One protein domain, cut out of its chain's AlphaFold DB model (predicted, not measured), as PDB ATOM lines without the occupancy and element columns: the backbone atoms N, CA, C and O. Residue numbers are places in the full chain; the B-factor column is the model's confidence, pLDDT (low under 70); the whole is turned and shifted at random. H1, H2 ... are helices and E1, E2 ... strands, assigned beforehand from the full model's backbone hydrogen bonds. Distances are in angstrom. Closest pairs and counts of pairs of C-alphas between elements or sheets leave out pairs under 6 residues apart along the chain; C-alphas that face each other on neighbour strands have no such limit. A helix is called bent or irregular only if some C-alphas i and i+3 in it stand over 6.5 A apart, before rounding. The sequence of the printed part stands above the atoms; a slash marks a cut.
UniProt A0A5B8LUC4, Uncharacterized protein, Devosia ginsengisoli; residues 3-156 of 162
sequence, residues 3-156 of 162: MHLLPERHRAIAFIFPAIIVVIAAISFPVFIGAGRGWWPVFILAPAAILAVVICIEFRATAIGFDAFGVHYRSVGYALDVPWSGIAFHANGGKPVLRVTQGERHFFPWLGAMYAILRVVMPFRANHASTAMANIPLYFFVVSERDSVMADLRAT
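This is residues 3 to 156 of the 162 residues of an uncharacterized protein of Devosia ginsengisoli (UniProt A0A5B8LUC4). A long arm of two helices, the hairpin H1 and H2, runs out from a twisted five-stranded sheet and makes most of the length of the whole. Beyond the E7 edge of that sheet sits a shorter helical hairpin, H3 and H4, while the two-stranded ribbon E5 and E6 juts away from the sheet on the side where H5 covers E2. The printed part has 154 residues, with five named helices and seven named strands in the order E1 H1 H2 E2 E3 E4 E5 E6 E7 H3 H4 H5. The larger sheet has the order E1, E2, E3, E4, E7 and is antiparallel, as is the pair E5 and E6; the class is mixed, helices and strands. The whole is loose, with a radius of gyration of the C-alphas of 18.9 A, and elongated, spanning 63 by 35 by 27 A.

E1, residues 3 to 5, begins at C-alpha 3 (220.615, 123.463, 149.044). H1, residues 8 to 34, is 41.6 A long and ends at C-alpha 34 (270.881, 125.764, 156.196). H2, residues 40 to 60, is 30.7 A long. Both are irregular, but only just: C-alphas 27 and 30 are 6.8 A apart in H1, and C-alphas 44 and 47 are 6.9 A apart in H2. H1 has a kink of 33 degrees near residue 28, and H2 one of 31 degrees near residue 47. The strands E2, residues 63 to 66, E3, residues 70 to 75 and 16.3 A, and E4, residues 78 to 83 and 16.7 A, follow. E5 is residues 87 to 92, 15.0 A, E6 residues 95 to 100, 15.9 A, and E7 residues 104 to 107. H3, residues 109 to 121, is 18.3 A long, and H4, residues 123 to 133, is 15.1 A long. H5, residues 148 to 156, is 12.1 A long and ends at C-alpha 156 (209.437, 129.115, 152.798).

In the larger sheet, E1 and E7 are the edge strands. E1 is antiparallel to E2, with N 4 and O 64 at 2.7 A. E2, E3 and E4 form a meander, each strand the antiparallel neighbour of the one before: N 65 and O 72 are 2.8 A apart, and N 73 and O 80 are 2.8 A apart. E4 is antiparallel to E7, with N 79 and O 106 at 2.8 A. H5 is on this sheet at a height over the sheet of 8.5 A, only just over E2, on which 3 of its C-alphas fall, and runs along the strands, at 20 degrees to E2 on the local plane. The closest C-alphas of E2 and H5 are those of Phe 66 and Leu 153, 6.3 A apart. H2 only grazes the sheet, with residues 55 to 60. H1 is not on it. H1 and H2 touch as a helical hairpin, opposite ways at a shallow tilt of 2 degrees, with the C-alphas of Ala 14 and Cys 56 closest at 4.9 A. H3 and H4 also form a helical hairpin, opposite ways at a steep tilt of 40 degrees; H3 touches H4 with residues 115 to 119 alone, and the closest C-alphas, of Arg 119 and Ala 126, are 5.2 A apart. H3 and H4 each only graze the sheet, with residues 109 to 115 and 130 to 133. E5 and E6 form an antiparallel hairpin, with N 90 and O 97 at 2.9 A. Residues 98 to 99 of E6 pair with residues 135 to 136, antiparallel. In H3, H4 and H5 every O i to N i+4 pair is within hydrogen-bond range; the counts are 14 of 23 in H1 and 15 of 17 in H2.

The two C-alphas farthest apart are those of Gly 36 and Ala 155, 63.7 A. The printed part has no cut. The link from H4 to H5, residues 134 to 147, is long; the other links are tight. The mean pLDDT of the printed part is 87.6, and residues 144 to 146 are under 70.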
ATOM      1  N   MET A   3     219.387 122.944 148.440       91.19
ATOM      2  CA  MET A   3     220.615 123.463 149.044       91.19
ATOM      3  C   MET A   3     221.291 124.421 148.072       91.19
ATOM      4  O   MET A   3     221.725 124.024 146.991       91.19
ATOM      5  N   HIS A   4     221.406 125.678 148.476       89.94
ATOM      6  CA  HIS A   4     222.088 126.723 147.732       89.94
ATOM      7  C   HIS A   4     223.556 126.757 148.139       89.94
ATOM      8  O   HIS A   4     223.904 127.055 149.283       89.94
ATOM      9  N   LEU A   5     224.428 126.416 147.196       89.50
ATOM     10  CA  LEU A   5     225.873 126.484 147.384       89.50
ATOM     11  C   LEU A   5     226.358 127.935 147.322       89.50
ATOM     12  O   LEU A   5     225.745 128.785 146.679       89.50
ATOM     13  N   LEU A   6     227.515 128.200 147.931       88.19
ATOM     14  CA  LEU A   6     228.207 129.467 147.705       88.19
ATOM     15  C   LEU A   6     228.463 129.698 146.199       88.19
ATOM     16  O   LEU A   6     228.894 128.771 145.505       88.19
ATOM     17  N   PRO A   7     228.311 130.936 145.696       86.19
ATOM     18  CA  PRO A   7     228.713 131.295 144.340       86.19
ATOM     19  C   PRO A   7     230.184 130.951 144.074       86.19
ATOM     20  O   PRO A   7     231.036 131.087 144.959       86.19
ATOM     21  N   GLU A   8     230.517 130.564 142.840       84.50
ATOM     22  CA  GLU A   8     231.873 130.113 142.477       84.50
ATOM     23  C   GLU A   8     232.967 131.121 142.843       84.50
ATOM     24  O   GLU A   8     234.028 130.744 143.346       84.50
ATOM     25  N   ARG A   9     232.680 132.417 142.678       84.38
ATOM     26  CA  ARG A   9     233.606 133.503 143.019       84.38
ATOM     27  C   ARG A   9     233.981 133.507 144.503       84.38
ATOM     28  O   ARG A   9     235.138 133.744 144.834       84.38
ATOM     29  N   HIS A  10     233.033 133.207 145.389       84.25
ATOM     30  CA  HIS A  10     233.298 133.089 146.823       84.25
ATOM     31  C   HIS A  10     234.013 131.775 147.143       84.25
ATOM     32  O   HIS A  10     234.951 131.776 147.934       84.25
ATOM     33  N   ARG A  11     233.659 130.670 146.476       84.75
ATOM     34  CA  ARG A  11     234.338 129.370 146.650       84.75
ATOM     35  C   ARG A  11     235.825 129.425 146.293       84.75
ATOM     36  O   ARG A  11     236.612 128.692 146.887       84.75
ATOM     37  N   ALA A  12     236.231 130.306 145.377       85.44
ATOM     38  CA  ALA A  12     237.637 130.518 145.035       85.44
ATOM     39  C   ALA A  12     238.473 131.086 146.200       85.44
ATOM     40  O   ALA A  12     239.671 130.818 146.277       85.44
ATOM     41  N   ILE A  13     237.859 131.798 147.154       87.38
ATOM     42  CA  ILE A  13     238.548 132.346 148.339       87.38
ATOM     43  C   ILE A  13     239.173 131.222 149.183       87.38
ATOM     44  O   ILE A  13     240.216 131.417 149.803       87.38
ATOM     45  N   ALA A  14     238.607 130.011 149.136       87.31
ATOM     46  CA  ALA A  14     239.129 128.833 149.825       87.31
ATOM     47  C   ALA A  14     240.596 128.504 149.484       87.31
ATOM     48  O   ALA A  14     241.296 127.899 150.292       87.31
ATOM     49  N   PHE A  15     241.094 128.917 148.313       88.31
ATOM     50  CA  PHE A  15     242.488 128.686 147.925       88.31
ATOM     51  C   PHE A  15     243.505 129.489 148.738       88.31
ATOM     52  O   PHE A  15     244.683 129.136 148.748       88.31
ATOM     53  N   ILE A  16     243.068 130.524 149.460       89.94
ATOM     54  CA  ILE A  16     243.946 131.305 150.334       89.94
ATOM     55  C   ILE A  16     244.556 130.415 151.426       89.94
ATOM     56  O   ILE A  16     245.737 130.557 151.731       89.94
ATOM     57  N   PHE A  17     243.798 129.455 151.971       88.69
ATOM     58  CA  PHE A  17     244.279 128.576 153.043       88.69
ATOM     59  C   PHE A  17     245.513 127.751 152.632       88.69
ATOM     60  O   PHE A  17     246.549 127.897 153.283       88.69
ATOM     61  N   PRO A  18     245.481 126.933 151.559       90.00
ATOM     62  CA  PRO A  18     246.675 126.219 151.115       90.00
ATOM     63  C   PRO A  18     247.768 127.162 150.588       90.00
ATOM     64  O   PRO A  18     248.947 126.886 150.804       90.00
ATOM     65  N   ALA A  19     247.416 128.290 149.956       91.31
ATOM     66  CA  ALA A  19     248.404 129.246 149.452       91.31
ATOM     67  C   ALA A  19     249.275 129.838 150.573       91.31
ATOM     68  O   ALA A  19     250.492 129.922 150.419       91.31
ATOM     69  N   ILE A  20     248.683 130.179 151.725       91.69
ATOM     70  CA  ILE A  20     249.429 130.660 152.897       91.69
ATOM     71  C   ILE A  20     250.454 129.616 153.357       91.69
ATOM     72  O   ILE A  20     251.600 129.968 153.633       91.69
ATOM     73  N   ILE A  21     250.078 128.333 153.393       91.31
ATOM     74  CA  ILE A  21     250.997 127.255 153.784       91.31
ATOM     75  C   ILE A  21     252.162 127.141 152.797       91.31
ATOM     76  O   ILE A  21     253.307 127.020 153.228       91.31
ATOM     77  N   VAL A  22     251.900 127.241 151.490       90.75
ATOM     78  CA  VAL A  22     252.946 127.220 150.452       90.75
ATOM     79  C   VAL A  22     253.906 128.402 150.601       90.75
ATOM     80  O   VAL A  22     255.117 128.215 150.517       90.75
ATOM     81  N   VAL A  23     253.395 129.605 150.875       92.75
ATOM     82  CA  VAL A  23     254.228 130.798 151.099       92.75
ATOM     83  C   VAL A  23     255.098 130.637 152.348       92.75
ATOM     84  O   VAL A  23     256.305 130.878 152.291       92.75
ATOM     85  N   ILE A  24     254.522 130.178 153.464       90.31
ATOM     86  CA  ILE A  24     255.276 129.900 154.697       90.31
ATOM     87  C   ILE A  24     256.347 128.838 154.437       90.31
ATOM     88  O   ILE A  24     257.486 128.999 154.882       90.31
ATOM     89  N   ALA A  25     256.015 127.778 153.695       88.19
ATOM     90  CA  ALA A  25     256.971 126.750 153.309       88.19
ATOM     91  C   ALA A  25     258.125 127.362 152.508       88.19
ATOM     92  O   ALA A  25     259.271 127.218 152.911       88.19
ATOM     93  N   ALA A  26     257.839 128.115 151.444       89.88
ATOM     94  CA  ALA A  26     258.857 128.715 150.583       89.88
ATOM     95  C   ALA A  26     259.831 129.635 151.343       89.88
ATOM     96  O   ALA A  26     261.029 129.616 151.070       89.88
ATOM     97  N   ILE A  27     259.337 130.403 152.318       91.75
ATOM     98  CA  ILE A  27     260.165 131.323 153.113       91.75
ATOM     99  C   ILE A  27     260.977 130.575 154.178       91.75
ATOM    100  O   ILE A  27     262.137 130.901 154.423       91.75
ATOM    101  N   SER A  28     260.380 129.577 154.831       87.56
ATOM    102  CA  SER A  28     261.021 128.869 155.945       87.56
ATOM    103  C   SER A  28     261.991 127.776 155.492       87.56
ATOM    104  O   SER A  28     263.002 127.547 156.155       87.56
ATOM    105  N   PHE A  29     261.734 127.120 154.357       88.06
ATOM    106  CA  PHE A  29     262.501 125.962 153.891       88.06
ATOM    107  C   PHE A  29     264.017 126.216 153.763       88.06
ATOM    108  O   PHE A  29     264.782 125.383 154.256       88.06
ATOM    109  N   PRO A  30     264.493 127.358 153.216       90.38
ATOM    110  CA  PRO A  30     265.927 127.649 153.139       90.38
ATOM    111  C   PRO A  30     266.617 127.675 154.510       90.38
ATOM    112  O   PRO A  30     267.736 127.185 154.649       90.38
ATOM    113  N   VAL A  31     265.932 128.182 155.541       89.25
ATOM    114  CA  VAL A  31     266.456 128.251 156.914       89.25
ATOM    115  C   VAL A  31     266.656 126.847 157.488       89.25
ATOM    116  O   VAL A  31     267.689 126.553 158.088       89.25
ATOM    117  N   PHE A  32     265.695 125.948 157.266       88.38
ATOM    118  CA  PHE A  32     265.789 124.566 157.737       88.38
ATOM    119  C   PHE A  32     266.852 123.754 156.993       88.38
ATOM    120  O   PHE A  32     267.532 122.944 157.624       88.38
ATOM    121  N   ILE A  33     267.033 123.979 155.686       89.25
ATOM    122  CA  ILE A  33     268.142 123.378 154.930       89.25
ATOM    123  C   ILE A  33     269.481 123.864 155.483       89.25
ATOM    124  O   ILE A  33     270.337 123.038 155.794       89.25
ATOM    125  N   GLY A  34     269.648 125.179 155.662       89.00
ATOM    126  CA  GLY A  34     270.881 125.764 156.196       89.00
ATOM    127  C   GLY A  34     271.248 125.244 157.590       89.00
ATOM    128  O   GLY A  34     272.424 125.131 157.917       89.00
ATOM    129  N   ALA A  35     270.253 124.852 158.390       90.94
ATOM    130  CA  ALA A  35     270.438 124.254 159.712       90.94
ATOM    131  C   ALA A  35     270.627 122.719 159.706       90.94
ATOM    132  O   ALA A  35     270.623 122.106 160.774       90.94
ATOM    133  N   GLY A  36     270.723 122.069 158.538       89.50
ATOM    134  CA  GLY A  36     270.842 120.607 158.425       89.50
ATOM    135  C   GLY A  36     269.568 119.837 158.807       89.50
ATOM    136  O   GLY A  36     269.616 118.646 159.101       89.50
ATOM    137  N   ARG A  37     268.412 120.509 158.826       91.19
ATOM    138  CA  ARG A  37     267.114 119.992 159.296       91.19
ATOM    139  C   ARG A  37     266.061 119.959 158.184       91.19
ATOM    140  O   ARG A  37     264.883 120.168 158.452       91.19
ATOM    141  N   GLY A  38     266.451 119.670 156.942       86.38
ATOM    142  CA  GLY A  38     265.572 119.761 155.761       86.38
ATOM    143  C   GLY A  38     264.267 118.947 155.818       86.38
ATOM    144  O   GLY A  38     263.302 119.303 155.151       86.38
ATOM    145  N   TRP A  39     264.193 117.903 156.650       86.25
ATOM    146  CA  TRP A  39     262.977 117.098 156.845       86.25
ATOM    147  C   TRP A  39     261.989 117.687 157.865       86.25
ATOM    148  O   TRP A  39     260.798 117.393 157.805       86.25
ATOM    149  N   TRP A  40     262.445 118.542 158.785       87.50
ATOM    150  CA  TRP A  40     261.599 119.137 159.830       87.50
ATOM    151  C   TRP A  40     260.413 119.956 159.300       87.50
ATOM    152  O   TRP A  40     259.319 119.802 159.846       87.50
ATOM    153  N   PRO A  41     260.560 120.771 158.234       86.38
ATOM    154  CA  PRO A  41     259.434 121.475 157.627       86.38
ATOM    155  C   PRO A  41     258.278 120.557 157.246       86.38
ATOM    156  O   PRO A  41     257.130 120.951 157.406       86.38
ATOM    157  N   VAL A  42     258.557 119.331 156.793       85.94
ATOM    158  CA  VAL A  42     257.506 118.372 156.425       85.94
ATOM    159  C   VAL A  42     256.669 118.021 157.649       85.94
ATOM    160  O   VAL A  42     255.450 118.126 157.601       85.94
ATOM    161  N   PHE A  43     257.299 117.687 158.774       87.75
ATOM    162  CA  PHE A  43     256.578 117.323 159.998       87.75
ATOM    163  C   PHE A  43     255.816 118.496 160.621       87.75
ATOM    164  O   PHE A  43     254.743 118.299 161.185       87.75
ATOM    165  N   ILE A  44     256.345 119.716 160.500       88.19
ATOM    166  CA  ILE A  44     255.711 120.923 161.044       88.19
ATOM    167  C   ILE A  44     254.539 121.371 160.159       88.19
ATOM    168  O   ILE A  44     253.473 121.716 160.664       88.19
ATOM    169  N   LEU A  45     254.729 121.377 158.837       90.19
ATOM    170  CA  LEU A  45     253.773 121.956 157.894       90.19
ATOM    171  C   LEU A  45     252.755 120.944 157.370       90.19
ATOM    172  O   LEU A  45     251.670 121.365 156.984       90.19
ATOM    173  N   ALA A  46     253.038 119.636 157.370       88.94
ATOM    174  CA  ALA A  46     252.100 118.639 156.848       88.94
ATOM    175  C   ALA A  46     250.745 118.632 157.578       88.94
ATOM    176  O   ALA A  46     249.728 118.666 156.886       88.94
ATOM    177  N   PRO A  47     250.662 118.669 158.926       89.56
ATOM    178  CA  PRO A  47     249.370 118.747 159.609       89.56
ATOM    179  C   PRO A  47     248.589 120.012 159.232       89.56
ATOM    180  O   PRO A  47     247.387 119.951 158.971       89.56
ATOM    181  N   ALA A  48     249.280 121.154 159.141       89.12
ATOM    182  CA  ALA A  48     248.676 122.419 158.734       89.12
ATOM    183  C   ALA A  48     248.209 122.389 157.268       89.12
ATOM    184  O   ALA A  48     247.136 122.902 156.958       89.12
ATOM    185  N   ALA A  49     248.970 121.749 156.378       90.56
ATOM    186  CA  ALA A  49     248.609 121.560 154.977       90.56
ATOM    187  C   ALA A  49     247.377 120.658 154.828       90.56
ATOM    188  O   ALA A  49     246.446 121.018 154.113       90.56
ATOM    189  N   ILE A  50     247.334 119.526 155.541       91.94
ATOM    190  CA  ILE A  50     246.175 118.622 155.557       91.94
ATOM    191  C   ILE A  50     244.936 119.384 156.031       91.94
ATOM    192  O   ILE A  50     243.903 119.353 155.363       91.94
ATOM    193  N   LEU A  51     245.048 120.128 157.134       91.06
ATOM    194  CA  LEU A  51     243.942 120.927 157.652       91.06
ATOM    195  C   LEU A  51     243.496 122.009 156.656       91.06
ATOM    196  O   LEU A  51     242.299 122.194 156.452       91.06
ATOM    197  N   ALA A  52     244.432 122.692 155.993       91.44
ATOM    198  CA  ALA A  52     244.116 123.688 154.971       91.44
ATOM    199  C   ALA A  52     243.364 123.078 153.776       91.44
ATOM    200  O   ALA A  52     242.438 123.698 153.250       91.44
ATOM    201  N   VAL A  53     243.720 121.856 153.367       91.62
ATOM    202  CA  VAL A  53     243.003 121.117 152.318       91.62
ATOM    203  C   VAL A  53     241.597 120.741 152.781       91.62
ATOM    204  O   VAL A  53     240.645 120.981 152.041       91.62
ATOM    205  N   VAL A  54     241.443 120.222 154.004       92.25
ATOM    206  CA  VAL A  54     240.127 119.902 154.592       92.25
ATOM    207  C   VAL A  54     239.234 121.142 154.621       92.25
ATOM    208  O   VAL A  54     238.123 121.106 154.096       92.25
ATOM    209  N   ILE A  55     239.748 122.265 155.130       90.62
ATOM    210  CA  ILE A  55     239.043 123.553 155.146       90.62
ATOM    211  C   ILE A  55     238.646 123.974 153.730       90.62
ATOM    212  O   ILE A  55     237.522 124.416 153.519       90.62
ATOM    213  N   CYS A  56     239.535 123.824 152.745       91.12
ATOM    214  CA  CYS A  56     239.244 124.194 151.361       91.12
ATOM    215  C   CYS A  56     238.105 123.352 150.761       91.12
ATOM    216  O   CYS A  56     237.200 123.895 150.119       91.12
ATOM    217  N   ILE A  57     238.121 122.038 150.996       91.19
ATOM    218  CA  ILE A  57     237.068 121.116 150.549       91.19
ATOM    219  C   ILE A  57     235.737 121.469 151.214       91.19
ATOM    220  O   ILE A  57     234.722 121.596 150.529       91.19
ATOM    221  N   GLU A  58     235.734 121.675 152.530       91.69
ATOM    222  CA  GLU A  58     234.520 122.019 153.268       91.69
ATOM    223  C   GLU A  58     233.973 123.388 152.871       91.69
ATOM    224  O   GLU A  58     232.772 123.520 152.657       91.69
ATOM    225  N   PHE A  59     234.838 124.384 152.665       90.62
ATOM    226  CA  PHE A  59     234.424 125.721 152.239       90.62
ATOM    227  C   PHE A  59     233.736 125.682 150.871       90.62
ATOM    228  O   PHE A  59     232.771 126.400 150.614       90.62
ATOM    229  N   ARG A  60     234.201 124.801 149.979       88.00
ATOM    230  CA  ARG A  60     233.568 124.563 148.676       88.00
ATOM    231  C   ARG A  60     232.226 123.844 148.773       88.00
ATOM    232  O   ARG A  60     231.489 123.892 147.788       88.00
ATOM    233  N   ALA A  61     231.953 123.174 149.887       90.31
ATOM    234  CA  ALA A  61     230.703 122.484 150.189       90.31
ATOM    235  C   ALA A  61     229.783 123.295 151.122       90.31
ATOM    236  O   ALA A  61     228.725 122.796 151.507       90.31
ATOM    237  N   THR A  62     230.171 124.524 151.481       92.69
ATOM    238  CA  THR A  62     229.342 125.455 152.250       92.69
ATOM    239  C   THR A  62     228.043 125.731 151.502       92.69
ATOM    240  O   THR A  62     228.048 126.078 150.314       92.69
ATOM    241  N   ALA A  63     226.935 125.558 152.211       93.25
ATOM    242  CA  ALA A  63     225.600 125.557 151.645       93.25
ATOM    243  C   ALA A  63     224.589 126.096 152.653       93.25
ATOM    244  O   ALA A  63     224.758 125.930 153.862       93.25
ATOM    245  N   ILE A  64     223.514 126.683 152.146       93.88
ATOM    246  CA  ILE A  64     222.344 127.054 152.934       93.88
ATOM    247  C   ILE A  64     221.090 126.499 152.268       93.88
ATOM    248  O   ILE A  64     220.975 126.534 151.046       93.88
ATOM    249  N   GLY A  65     220.155 125.986 153.051       92.50
ATOM    250  CA  GLY A  65     218.871 125.525 152.553       92.50
ATOM    251  C   GLY A  65     217.742 125.864 153.508       92.50
ATOM    252  O   GLY A  65     217.957 126.089 154.701       92.50
ATOM    253  N   PHE A  66     216.544 125.896 152.943       93.19
ATOM    254  CA  PHE A  66     215.314 126.284 153.617       93.19
ATOM    255  C   PHE A  66     214.286 125.170 153.457       93.19
ATOM    256  O   PHE A  66     214.170 124.568 152.383       93.19
ATOM    257  N   ASP A  67     213.550 124.885 154.523       91.94
ATOM    258  CA  ASP A  67     212.398 123.997 154.476       91.94
ATOM    259  C   ASP A  67     211.295 124.435 155.455       91.94
ATOM    260  O   ASP A  67     211.378 125.476 156.111       91.94
ATOM    261  N   ALA A  68     210.225 123.643 155.535       89.12
ATOM    262  CA  ALA A  68     209.087 123.940 156.398       89.12
ATOM    263  C   ALA A  68     209.443 123.979 157.899       89.12
ATOM    264  O   ALA A  68     208.713 124.589 158.678       89.12
ATOM    265  N   PHE A  69     210.538 123.339 158.316       89.12
ATOM    266  CA  PHE A  69     210.957 123.273 159.713       89.12
ATOM    267  C   PHE A  69     211.923 124.402 160.070       89.12
ATOM    268  O   PHE A  69     211.861 124.919 161.191       89.12
ATOM    269  N   GLY A  70     212.773 124.830 159.135       91.62
ATOM    270  CA  GLY A  70     213.709 125.911 159.399       91.62
ATOM    271  C   GLY A  70     214.797 126.131 158.354       91.62
ATOM    272  O   GLY A  70     214.621 125.954 157.147       91.62
ATOM    273  N   VAL A  71     215.945 126.578 158.862       92.44
ATOM    274  CA  VAL A  71     217.169 126.822 158.102       92.44
ATOM    275  C   VAL A  71     218.186 125.746 158.421       92.44
ATOM    276  O   VAL A  71     218.535 125.517 159.578       92.44
ATOM    277  N   HIS A  72     218.739 125.179 157.360       93.56
ATOM    278  CA  HIS A  72     219.874 124.280 157.419       93.56
ATOM    279  C   HIS A  72     221.080 124.991 156.827       93.56
ATOM    280  O   HIS A  72     221.070 125.433 155.675       93.56
ATOM    281  N   TYR A  73     222.142 125.104 157.606       93.75
ATOM    282  CA  TYR A  73     223.347 125.796 157.193       93.75
ATOM    283  C   TYR A  73     224.563 124.917 157.413       93.75
ATOM    284  O   TYR A  73     224.880 124.531 158.534       93.75
ATOM    285  N   ARG A  74     225.286 124.632 156.335       93.19
ATOM    286  CA  ARG A  74     226.552 123.911 156.375       93.19
ATOM    287  C   ARG A  74     227.688 124.887 156.129       93.19
ATOM    288  O   ARG A  74     227.711 125.549 155.097       93.19
ATOM    289  N   SER A  75     228.653 124.913 157.038       91.75
ATOM    290  CA  SER A  75     229.856 125.737 156.969       91.75
ATOM    291  C   SER A  75     231.110 124.881 157.171       91.75
ATOM    292  O   SER A  75     231.046 123.657 157.296       91.75
ATOM    293  N   VAL A  76     232.270 125.532 157.209       91.06
ATOM    294  CA  VAL A  76     233.548 124.883 157.511       91.06
ATOM    295  C   VAL A  76     233.569 124.431 158.966       91.06
ATOM    296  O   VAL A  76     233.543 125.245 159.887       91.06
ATOM    297  N   GLY A  77     233.652 123.123 159.160       90.81
ATOM    298  CA  GLY A  77     233.805 122.452 160.440       90.81
ATOM    299  C   GLY A  77     232.515 122.305 161.240       90.81
ATOM    300  O   GLY A  77     232.555 121.717 162.321       90.81
ATOM    301  N   TYR A  78     231.381 122.814 160.756       92.12
ATOM    302  CA  TYR A  78     230.105 122.681 161.455       92.12
ATOM    303  C   TYR A  78     228.889 122.791 160.530       92.12
ATOM    304  O   TYR A  78     228.938 123.406 159.464       92.12
ATOM    305  N   ALA A  79     227.776 122.235 160.993       92.88
ATOM    306  CA  ALA A  79     226.442 122.446 160.455       92.88
ATOM    307  C   ALA A  79     225.508 122.981 161.549       92.88
ATOM    308  O   ALA A  79     225.731 122.743 162.740       92.88
ATOM    309  N   LEU A  80     224.492 123.731 161.138       92.38
ATOM    310  CA  LEU A  80     223.433 124.261 161.981       92.38
ATOM    311  C   LEU A  80     222.089 123.847 161.405       92.38
ATOM    312  O   LEU A  80     221.827 124.131 160.237       92.38
ATOM    313  N   ASP A  81     221.247 123.280 162.255       92.25
ATOM    314  CA  ASP A  81     219.843 123.030 161.961       92.25
ATOM    315  C   ASP A  81     219.023 123.886 162.930       92.25
ATOM    316  O   ASP A  81     219.126 123.767 164.157       92.25
ATOM    317  N   VAL A  82     218.301 124.857 162.373       91.69
ATOM    318  CA  VAL A  82     217.743 125.977 163.131       91.69
ATOM    319  C   VAL A  82     216.260 126.115 162.813       91.69
ATOM    320  O   VAL A  82     215.936 126.457 161.677       91.69
ATOM    321  N   PRO A  83     215.349 125.908 163.778       92.56
ATOM    322  CA  PRO A  83     213.927 126.109 163.536       92.56
ATOM    323  C   PRO A  83     213.626 127.589 163.287       92.56
ATOM    324  O   PRO A  83     214.307 128.456 163.833       92.56
ATOM    325  N   TRP A  84     212.567 127.899 162.535       91.25
ATOM    326  CA  TRP A  84     212.197 129.291 162.229       91.25
ATOM    327  C   TRP A  84     212.029 130.185 163.469       91.25
ATOM    328  O   TRP A  84     212.400 131.356 163.437       91.25
ATOM    329  N   SER A  85     211.553 129.633 164.590       89.94
ATOM    330  CA  SER A  85     211.434 130.346 165.875       89.94
ATOM    331  C   SER A  85     212.776 130.798 166.469       89.94
ATOM    332  O   SER A  85     212.813 131.708 167.295       89.94
ATOM    333  N   GLY A  86     213.877 130.167 166.058       88.12
ATOM    334  CA  GLY A  86     215.240 130.454 166.493       88.12
ATOM    335  C   GLY A  86     216.009 131.394 165.564       88.12
ATOM    336  O   GLY A  86     217.231 131.498 165.694       88.12
ATOM    337  N   ILE A  87     215.330 132.050 164.619       89.19
ATOM    338  CA  ILE A  87     215.949 132.883 163.586       89.19
ATOM    339  C   ILE A  87     215.476 134.322 163.721       89.19
ATOM    340  O   ILE A  87     214.285 134.604 163.763       89.19
ATOM    341  N   ALA A  88     216.431 135.245 163.738       87.62
ATOM    342  CA  ALA A  88     216.172 136.670 163.629       87.62
ATOM    343  C   ALA A  88     216.901 137.231 162.409       87.62
ATOM    344  O   ALA A  88     218.114 137.052 162.261       87.62
ATOM    345  N   PHE A  89     216.180 137.941 161.546       85.50
ATOM    346  CA  PHE A  89     216.795 138.658 160.439       85.50
ATOM    347  C   PHE A  89     217.476 139.933 160.946       85.50
ATOM    348  O   PHE A  89     216.928 140.688 161.752       85.50
ATOM    349  N   HIS A  90     218.706 140.172 160.497       83.50
ATOM    350  CA  HIS A  90     219.466 141.359 160.854       83.50
ATOM    351  C   HIS A  90     220.212 141.913 159.642       83.50
ATOM    352  O   HIS A  90     220.820 141.173 158.869       83.50
ATOM    353  N   ALA A  91     220.220 143.236 159.499       78.81
ATOM    354  CA  ALA A  91     221.048 143.920 158.516       78.81
ATOM    355  C   ALA A  91     222.313 144.440 159.207       78.81
ATOM    356  O   ALA A  91     222.268 145.425 159.940       78.81
ATOM    357  N   ASN A  92     223.456 143.794 158.977       75.25
ATOM    358  CA  ASN A  92     224.736 144.277 159.493       75.25
ATOM    359  C   ASN A  92     225.405 145.171 158.442       75.25
ATOM    360  O   ASN A  92     225.908 144.675 157.432       75.25
ATOM    361  N   GLY A  93     225.363 146.492 158.642       74.56
ATOM    362  CA  GLY A  93     225.936 147.459 157.697       74.56
ATOM    363  C   GLY A  93     225.308 147.381 156.299       74.56
ATOM    364  O   GLY A  93     226.017 147.460 155.300       74.56
ATOM    365  N   GLY A  94     223.993 147.140 156.231       76.00
ATOM    366  CA  GLY A  94     223.249 146.978 154.976       76.00
ATOM    367  C   GLY A  94     223.370 145.597 154.321       76.00
ATOM    368  O   GLY A  94     222.786 145.381 153.265       76.00
ATOM    369  N   LYS A  95     224.096 144.647 154.928       83.44
ATOM    370  CA  LYS A  95     224.206 143.271 154.424       83.44
ATOM    371  C   LYS A  95     223.276 142.324 155.191       83.44
ATOM    372  O   LYS A  95     223.322 142.333 156.425       83.44
ATOM    373  N   PRO A  96     222.477 141.488 154.504       85.81
ATOM    374  CA  PRO A  96     221.563 140.555 155.156       85.81
ATOM    375  C   PRO A  96     222.319 139.440 155.889       85.81
ATOM    376  O   PRO A  96     223.208 138.794 155.326       85.81
ATOM    377  N   VAL A  97     221.950 139.206 157.148       89.00
ATOM    378  CA  VAL A  97     222.486 138.162 158.028       89.00
ATOM    379  C   VAL A  97     221.325 137.519 158.785       89.00
ATOM    380  O   VAL A  97     220.472 138.223 159.320       89.00
ATOM    381  N   LEU A  98     221.302 136.188 158.877       88.56
ATOM    382  CA  LEU A  98     220.400 135.483 159.792       88.56
ATOM    383  C   LEU A  98     221.136 135.233 161.097       88.56
ATOM    384  O   LEU A  98     222.175 134.574 161.121       88.56
ATOM    385  N   ARG A  99     220.606 135.766 162.189       89.81
ATOM    386  CA  ARG A  99     221.118 135.509 163.526       89.81
ATOM    387  C   ARG A  99     220.353 134.346 164.141       89.81
ATOM    388  O   ARG A  99     219.139 134.404 164.298       89.81
ATOM    389  N   VAL A 100     221.092 133.322 164.532       89.88
ATOM    390  CA  VAL A 100     220.598 132.137 165.226       89.88
ATOM    391  C   VAL A 100     220.548 132.430 166.721       89.88
ATOM    392  O   VAL A 100     221.577 132.676 167.356       89.88
ATOM    393  N   THR A 101     219.349 132.424 167.292       84.88
ATOM    394  CA  THR A 101     219.107 132.594 168.732       84.88
ATOM    395  C   THR A 101     218.921 131.248 169.431       84.88
ATOM    396  O   THR A 101     219.337 131.098 170.580       84.88
ATOM    397  N   GLN A 102     218.356 130.260 168.732       79.06
ATOM    398  CA  GLN A 102     218.128 128.896 169.214       79.06
ATOM    399  C   GLN A 102     218.341 127.909 168.065       79.06
ATOM    400  O   GLN A 102     217.783 128.113 166.999       79.06
ATOM    401  N   GLY A 103     219.132 126.851 168.257       72.56
ATOM    402  CA  GLY A 103     219.376 125.841 167.220       72.56
ATOM    403  C   GLY A 103     220.469 124.849 167.603       72.56
ATOM    404  O   GLY A 103     221.306 125.137 168.469       72.56
ATOM    405  N   GLU A 104     220.459 123.683 166.958       79.50
ATOM    406  CA  GLU A 104     221.455 122.637 167.180       79.50
ATOM    407  C   GLU A 104     222.692 122.884 166.318       79.50
ATOM    408  O   GLU A 104     222.605 123.279 165.155       79.50
ATOM    409  N   ARG A 105     223.874 122.690 166.914       86.25
ATOM    410  CA  ARG A 105     225.152 122.826 166.207       86.25
ATOM    411  C   ARG A 105     225.843 121.486 166.173       86.25
ATOM    412  O   ARG A 105     226.218 120.949 167.215       86.25
ATOM    413  N   HIS A 106     226.088 121.001 164.970       89.50
ATOM    414  CA  HIS A 106     226.794 119.756 164.739       89.50
ATOM    415  C   HIS A 106     228.209 120.088 164.284       89.50
ATOM    416  O   HIS A 106     228.429 120.522 163.155       89.50
ATOM    417  N   PHE A 107     229.183 119.924 165.176       90.00
ATOM    418  CA  PHE A 107     230.591 120.106 164.833       90.00
ATOM    419  C   PHE A 107     231.136 118.861 164.141       90.00
ATOM    420  O   PHE A 107     230.944 117.742 164.616       90.00
ATOM    421  N   PHE A 108     231.889 119.054 163.061       90.31
ATOM    422  CA  PHE A 108     232.715 117.984 162.520       90.31
ATOM    423  C   PHE A 108     233.861 117.661 163.487       90.31
ATOM    424  O   PHE A 108     234.326 118.557 164.199       90.31
ATOM    425  N   PRO A 109     234.354 116.406 163.517       88.62
ATOM    426  CA  PRO A 109     235.289 115.951 164.546       88.62
ATOM    427  C   PRO A 109     236.533 116.832 164.714       88.62
ATOM    428  O   PRO A 109     236.942 117.106 165.842       88.62
ATOM    429  N   TRP A 110     237.107 117.325 163.611       88.31
ATOM    430  CA  TRP A 110     238.317 118.148 163.655       88.31
ATOM    431  C   TRP A 110     238.069 119.503 164.333       88.31
ATOM    432  O   TRP A 110     238.830 119.895 165.219       88.31
ATOM    433  N   LEU A 111     236.978 120.197 163.984       88.62
ATOM    434  CA  LEU A 111     236.655 121.492 164.581       88.62
ATOM    435  C   LEU A 111     236.114 121.311 165.998       88.62
ATOM    436  O   LEU A 111     236.444 122.105 166.873       88.62
ATOM    437  N   GLY A 112     235.342 120.252 166.250       87.94
ATOM    438  CA  GLY A 112     234.838 119.912 167.578       87.94
ATOM    439  C   GLY A 112     235.971 119.702 168.583       87.94
ATOM    440  O   GLY A 112     235.947 120.290 169.665       87.94
ATOM    441  N   ALA A 113     237.009 118.951 168.201       88.25
ATOM    442  CA  ALA A 113     238.198 118.761 169.028       88.25
ATOM    443  C   ALA A 113     238.950 120.082 169.266       88.25
ATOM    444  O   ALA A 113     239.260 120.423 170.409       88.25
ATOM    445  N   MET A 114     239.187 120.868 168.208       87.75
ATOM    446  CA  MET A 114     239.842 122.176 168.328       87.75
ATOM    447  C   MET A 114     239.050 123.137 169.221       87.75
ATOM    448  O   MET A 114     239.635 123.832 170.051       87.75
ATOM    449  N   TYR A 115     237.724 123.159 169.091       87.06
ATOM    450  CA  TYR A 115     236.837 123.997 169.889       87.06
ATOM    451  C   TYR A 115     236.815 123.565 171.358       87.06
ATOM    452  O   TYR A 115     236.871 124.419 172.240       87.06
ATOM    453  N   ALA A 116     236.798 122.258 171.640       88.31
ATOM    454  CA  ALA A 116     236.874 121.732 173.002       88.31
ATOM    455  C   ALA A 116     238.184 122.141 173.695       88.31
ATOM    456  O   ALA A 116     238.150 122.662 174.810       88.31
ATOM    457  N   ILE A 117     239.321 121.997 173.007       89.56
ATOM    458  CA  ILE A 117     240.629 122.441 173.513       89.56
ATOM    459  C   ILE A 117     240.623 123.958 173.727       89.56
ATOM    460  O   ILE A 117     240.994 124.440 174.798       89.56
ATOM    461  N   LEU A 118     240.156 124.726 172.737       88.81
ATOM    462  CA  LEU A 118     240.114 126.185 172.815       88.81
ATOM    463  C   LEU A 118     239.228 126.671 173.965       88.81
ATOM    464  O   LEU A 118     239.564 127.655 174.615       88.81
ATOM    465  N   ARG A 119     238.121 125.984 174.251       89.44
ATOM    466  CA  ARG A 119     237.222 126.322 175.359       89.44
ATOM    467  C   ARG A 119     237.898 126.173 176.724       89.44
ATOM    468  O   ARG A 119     237.586 126.953 177.618       89.44
ATOM    469  N   VAL A 120     238.818 125.219 176.871       92.06
ATOM    470  CA  VAL A 120     239.597 125.019 178.105       92.06
ATOM    471  C   VAL A 120     240.739 126.029 178.203       92.06
ATOM    472  O   VAL A 120     240.931 126.644 179.246       92.06
ATOM    473  N   VAL A 121     241.487 126.225 177.115       93.44
ATOM    474  CA  VAL A 121     242.731 127.015 177.139       93.44
ATOM    475  C   VAL A 121     242.474 128.518 176.978       93.44
ATOM    476  O   VAL A 121     243.184 129.339 177.552       93.44
ATOM    477  N   MET A 122     241.471 128.907 176.187       91.38
ATOM    478  CA  MET A 122     241.153 130.302 175.846       91.38
ATOM    479  C   MET A 122     239.629 130.527 175.753       91.38
ATOM    480  O   MET A 122     239.101 130.798 174.665       91.38
ATOM    481  N   PRO A 123     238.897 130.477 176.882       88.06
ATOM    482  CA  PRO A 123     237.432 130.501 176.895       88.06
ATOM    483  C   PRO A 123     236.835 131.754 176.240       88.06
ATOM    484  O   PRO A 123     235.825 131.666 175.542       88.06
ATOM    485  N   PHE A 124     237.482 132.916 176.382       88.94
ATOM    486  CA  PHE A 124     237.034 134.155 175.739       88.94
ATOM    487  C   PHE A 124     237.021 134.048 174.205       88.94
ATOM    488  O   PHE A 124     236.054 134.449 173.555       88.94
ATOM    489  N   ARG A 125     238.064 133.449 173.613       85.56
ATOM    490  CA  ARG A 125     238.156 133.258 172.154       85.56
ATOM    491  C   ARG A 125     237.154 132.215 171.671       85.56
ATOM    492  O   ARG A 125     236.562 132.400 170.612       85.56
ATOM    493  N   ALA A 126     236.925 131.166 172.460       84.06
ATOM    494  CA  ALA A 126     235.898 130.170 172.169       84.06
ATOM    495  C   ALA A 126     234.491 130.796 172.160       84.06
ATOM    496  O   ALA A 126     233.733 130.575 171.217       84.06
ATOM    497  N   ASN A 127     234.167 131.650 173.136       85.38
ATOM    498  CA  ASN A 127     232.897 132.378 173.151       85.38
ATOM    499  C   ASN A 127     232.750 133.304 171.944       85.38
ATOM    500  O   ASN A 127     231.703 133.309 171.305       85.38
ATOM    501  N   HIS A 128     233.800 134.044 171.587       85.88
ATOM    502  CA  HIS A 128     233.762 134.894 170.401       85.88
ATOM    503  C   HIS A 128     233.530 134.080 169.116       85.88
ATOM    504  O   HIS A 128     232.732 134.478 168.268       85.88
ATOM    505  N   ALA A 129     234.184 132.923 168.976       83.56
ATOM    506  CA  ALA A 129     233.972 132.017 167.847       83.56
ATOM    507  C   ALA A 129     232.532 131.479 167.816       83.56
ATOM    508  O   ALA A 129     231.891 131.505 166.772       83.56
ATOM    509  N   SER A 130     231.995 131.074 168.968       83.94
ATOM    510  CA  SER A 130     230.606 130.627 169.117       83.94
ATOM    511  C   SER A 130     229.597 131.704 168.701       83.94
ATOM    512  O   SER A 130     228.649 131.408 167.977       83.94
ATOM    513  N   THR A 131     229.818 132.960 169.098       83.19
ATOM    514  CA  THR A 131     228.966 134.088 168.692       83.19
ATOM    515  C   THR A 131     229.069 134.361 167.193       83.19
ATOM    516  O   THR A 131     228.060 134.647 166.554       83.19
ATOM    517  N   ALA A 132     230.263 134.246 166.608       84.56
ATOM    518  CA  ALA A 132     230.438 134.386 165.164       84.56
ATOM    519  C   ALA A 132     229.703 133.275 164.393       84.56
ATOM    520  O   ALA A 132     229.052 133.564 163.394       84.56
ATOM    521  N   MET A 133     229.741 132.035 164.892       86.50
ATOM    522  CA  MET A 133     229.035 130.891 164.301       86.50
ATOM    523  C   MET A 133     227.511 131.033 164.344       86.50
ATOM    524  O   MET A 133     226.837 130.436 163.513       86.50
ATOM    525  N   ALA A 134     226.969 131.823 165.275       86.50
ATOM    526  CA  ALA A 134     225.536 132.099 165.362       86.50
ATOM    527  C   ALA A 134     225.030 133.062 164.272       86.50
ATOM    528  O   ALA A 134     223.829 133.276 164.164       86.50
ATOM    529  N   ASN A 135     225.912 133.660 163.469       89.25
ATOM    530  CA  ASN A 135     225.522 134.538 162.372       89.25
ATOM    531  C   ASN A 135     225.726 133.817 161.038       89.25
ATOM    532  O   ASN A 135     226.853 133.491 160.672       89.25
ATOM    533  N   ILE A 136     224.643 133.609 160.295       90.44
ATOM    534  CA  ILE A 136     224.656 133.035 158.951       90.44
ATOM    535  C   ILE A 136     224.676 134.193 157.939       90.44
ATOM    536  O   ILE A 136     223.694 134.934 157.815       90.44
ATOM    537  N   PRO A 137     225.790 134.403 157.220       87.88
ATOM    538  CA  PRO A 137     225.958 135.546 156.331       87.88
ATOM    539  C   PRO A 137     225.265 135.317 154.978       87.88
ATOM    540  O   PRO A 137     225.908 134.933 154.000       87.88
ATOM    541  N   LEU A 138     223.957 135.586 154.897       87.31
ATOM    542  CA  LEU A 138     223.179 135.448 153.654       87.31
ATOM    543  C   LEU A 138     223.802 136.201 152.475       87.31
ATOM    544  O   LEU A 138     223.787 135.707 151.353       87.31
ATOM    545  N   TYR A 139     224.409 137.360 152.724       86.19
ATOM    546  CA  TYR A 139     225.052 138.167 151.684       86.19
ATOM    547  C   TYR A 139     226.169 137.451 150.902       86.19
ATOM    548  O   TYR A 139     226.534 137.918 149.828       86.19
ATOM    549  N   PHE A 140     226.741 136.349 151.407       86.00
ATOM    550  CA  PHE A 140     227.695 135.546 150.630       86.00
ATOM    551  C   PHE A 140     227.015 134.604 149.630       86.00
ATOM    552  O   PHE A 140     227.645 134.213 148.646       86.00
ATOM    553  N   PHE A 141     225.754 134.247 149.873       84.94
ATOM    554  CA  PHE A 141     224.949 133.379 149.015       84.94
ATOM    555  C   PHE A 141     224.129 134.158 147.991       84.94
ATOM    556  O   PHE A 141     223.792 133.618 146.947       84.94
ATOM    557  N   VAL A 142     223.824 135.421 148.288       81.88
ATOM    558  CA  VAL A 142     222.956 136.269 147.474       81.88
ATOM    559  C   VAL A 142     223.794 137.155 146.555       81.88
ATOM    560  O   VAL A 142     224.548 138.010 147.017       81.88
ATOM    561  N   VAL A 143     223.638 136.983 145.243       70.81
ATOM    562  CA  VAL A 143     224.246 137.838 144.211       70.81
ATOM    563  C   VAL A 143     223.346 139.041 143.891       70.81
ATOM    564  O   VAL A 143     223.845 140.098 143.506       70.81
ATOM    565  N   SER A 144     222.025 138.920 144.084       65.12
ATOM    566  CA  SER A 144     221.045 140.010 143.924       65.12
ATOM    567  C   SER A 144     219.775 139.788 144.764       65.12
ATOM    568  O   SER A 144     219.468 138.667 145.143       65.12
ATOM    569  N   GLU A 145     218.955 140.813 145.018       63.72
ATOM    570  CA  GLU A 145     217.694 140.658 145.783       63.72
ATOM    571  C   GLU A 145     216.635 139.740 145.130       63.72
ATOM    572  O   GLU A 145     215.628 139.391 145.760       63.72
ATOM    573  N   ARG A 146     216.843 139.363 143.862       63.94
ATOM    574  CA  ARG A 146     216.008 138.420 143.098       63.94
ATOM    575  C   ARG A 146     216.663 137.049 142.929       63.94
ATOM    576  O   ARG A 146     216.206 136.258 142.111       63.94
ATOM    577  N   ASP A 147     217.745 136.787 143.653       79.75
ATOM    578  CA  ASP A 147     218.468 135.524 143.555       79.75
ATOM    579  C   ASP A 147     217.633 134.350 144.088       79.75
ATOM    580  O   ASP A 147     216.750 134.534 144.933       79.75
ATOM    581  N   SER A 148     217.926 133.138 143.613       82.38
ATOM    582  CA  SER A 148     217.160 131.928 143.942       82.38
ATOM    583  C   SER A 148     217.095 131.675 145.446       82.38
ATOM    584  O   SER A 148     216.068 131.234 145.945       82.38
ATOM    585  N   VAL A 149     218.159 132.023 146.172       86.00
ATOM    586  CA  VAL A 149     218.248 131.932 147.636       86.00
ATOM    587  C   VAL A 149     217.204 132.814 148.317       86.00
ATOM    588  O   VAL A 149     216.514 132.368 149.227       86.00
ATOM    589  N   MET A 150     217.065 134.067 147.869       85.69
ATOM    590  CA  MET A 150     216.099 135.012 148.439       85.69
ATOM    591  C   MET A 150     214.667 134.664 148.045       85.69
ATOM    592  O   MET A 150     213.753 134.872 148.838       85.69
ATOM    593  N   ALA A 151     214.463 134.142 146.833       85.50
ATOM    594  CA  ALA A 151     213.159 133.655 146.397       85.50
ATOM    595  C   ALA A 151     212.703 132.448 147.233       85.50
ATOM    596  O   ALA A 151     211.575 132.439 147.715       85.50
ATOM    597  N   ASP A 152     213.593 131.481 147.460       87.38
ATOM    598  CA  ASP A 152     213.322 130.277 148.255       87.38
ATOM    599  C   ASP A 152     213.092 130.611 149.736       87.38
ATOM    600  O   ASP A 152     212.142 130.132 150.355       87.38
ATOM    601  N   LEU A 153     213.895 131.531 150.281       87.00
ATOM    602  CA  LEU A 153     213.705 132.069 151.625       87.00
ATOM    603  C   LEU A 153     212.337 132.750 151.771       87.00
ATOM    604  O   LEU A 153     211.627 132.466 152.724       87.00
ATOM    605  N   ARG A 154     211.929 133.605 150.822       86.75
ATOM    606  CA  ARG A 154     210.607 134.262 150.844       86.75
ATOM    607  C   ARG A 154     209.446 133.285 150.673       86.75
ATOM    608  O   ARG A 154     208.376 133.540 151.205       86.75
ATOM    609  N   ALA A 155     209.639 132.211 149.912       87.56
ATOM    610  CA  ALA A 155     208.603 131.209 149.687       87.56
ATOM    611  C   ALA A 155     208.386 130.298 150.904       87.56
ATOM    612  O   ALA A 155     207.297 129.754 151.070       87.56
ATOM    613  N   THR A 156     209.423 130.118 151.726       89.56
ATOM    614  CA  THR A 156     209.437 129.115 152.798       89.56
ATOM    615  C   THR A 156     209.361 129.729 154.196       89.56
ATOM    616  O   THR A 156     208.831 129.102 155.111       89.56
TER     617      THR A 156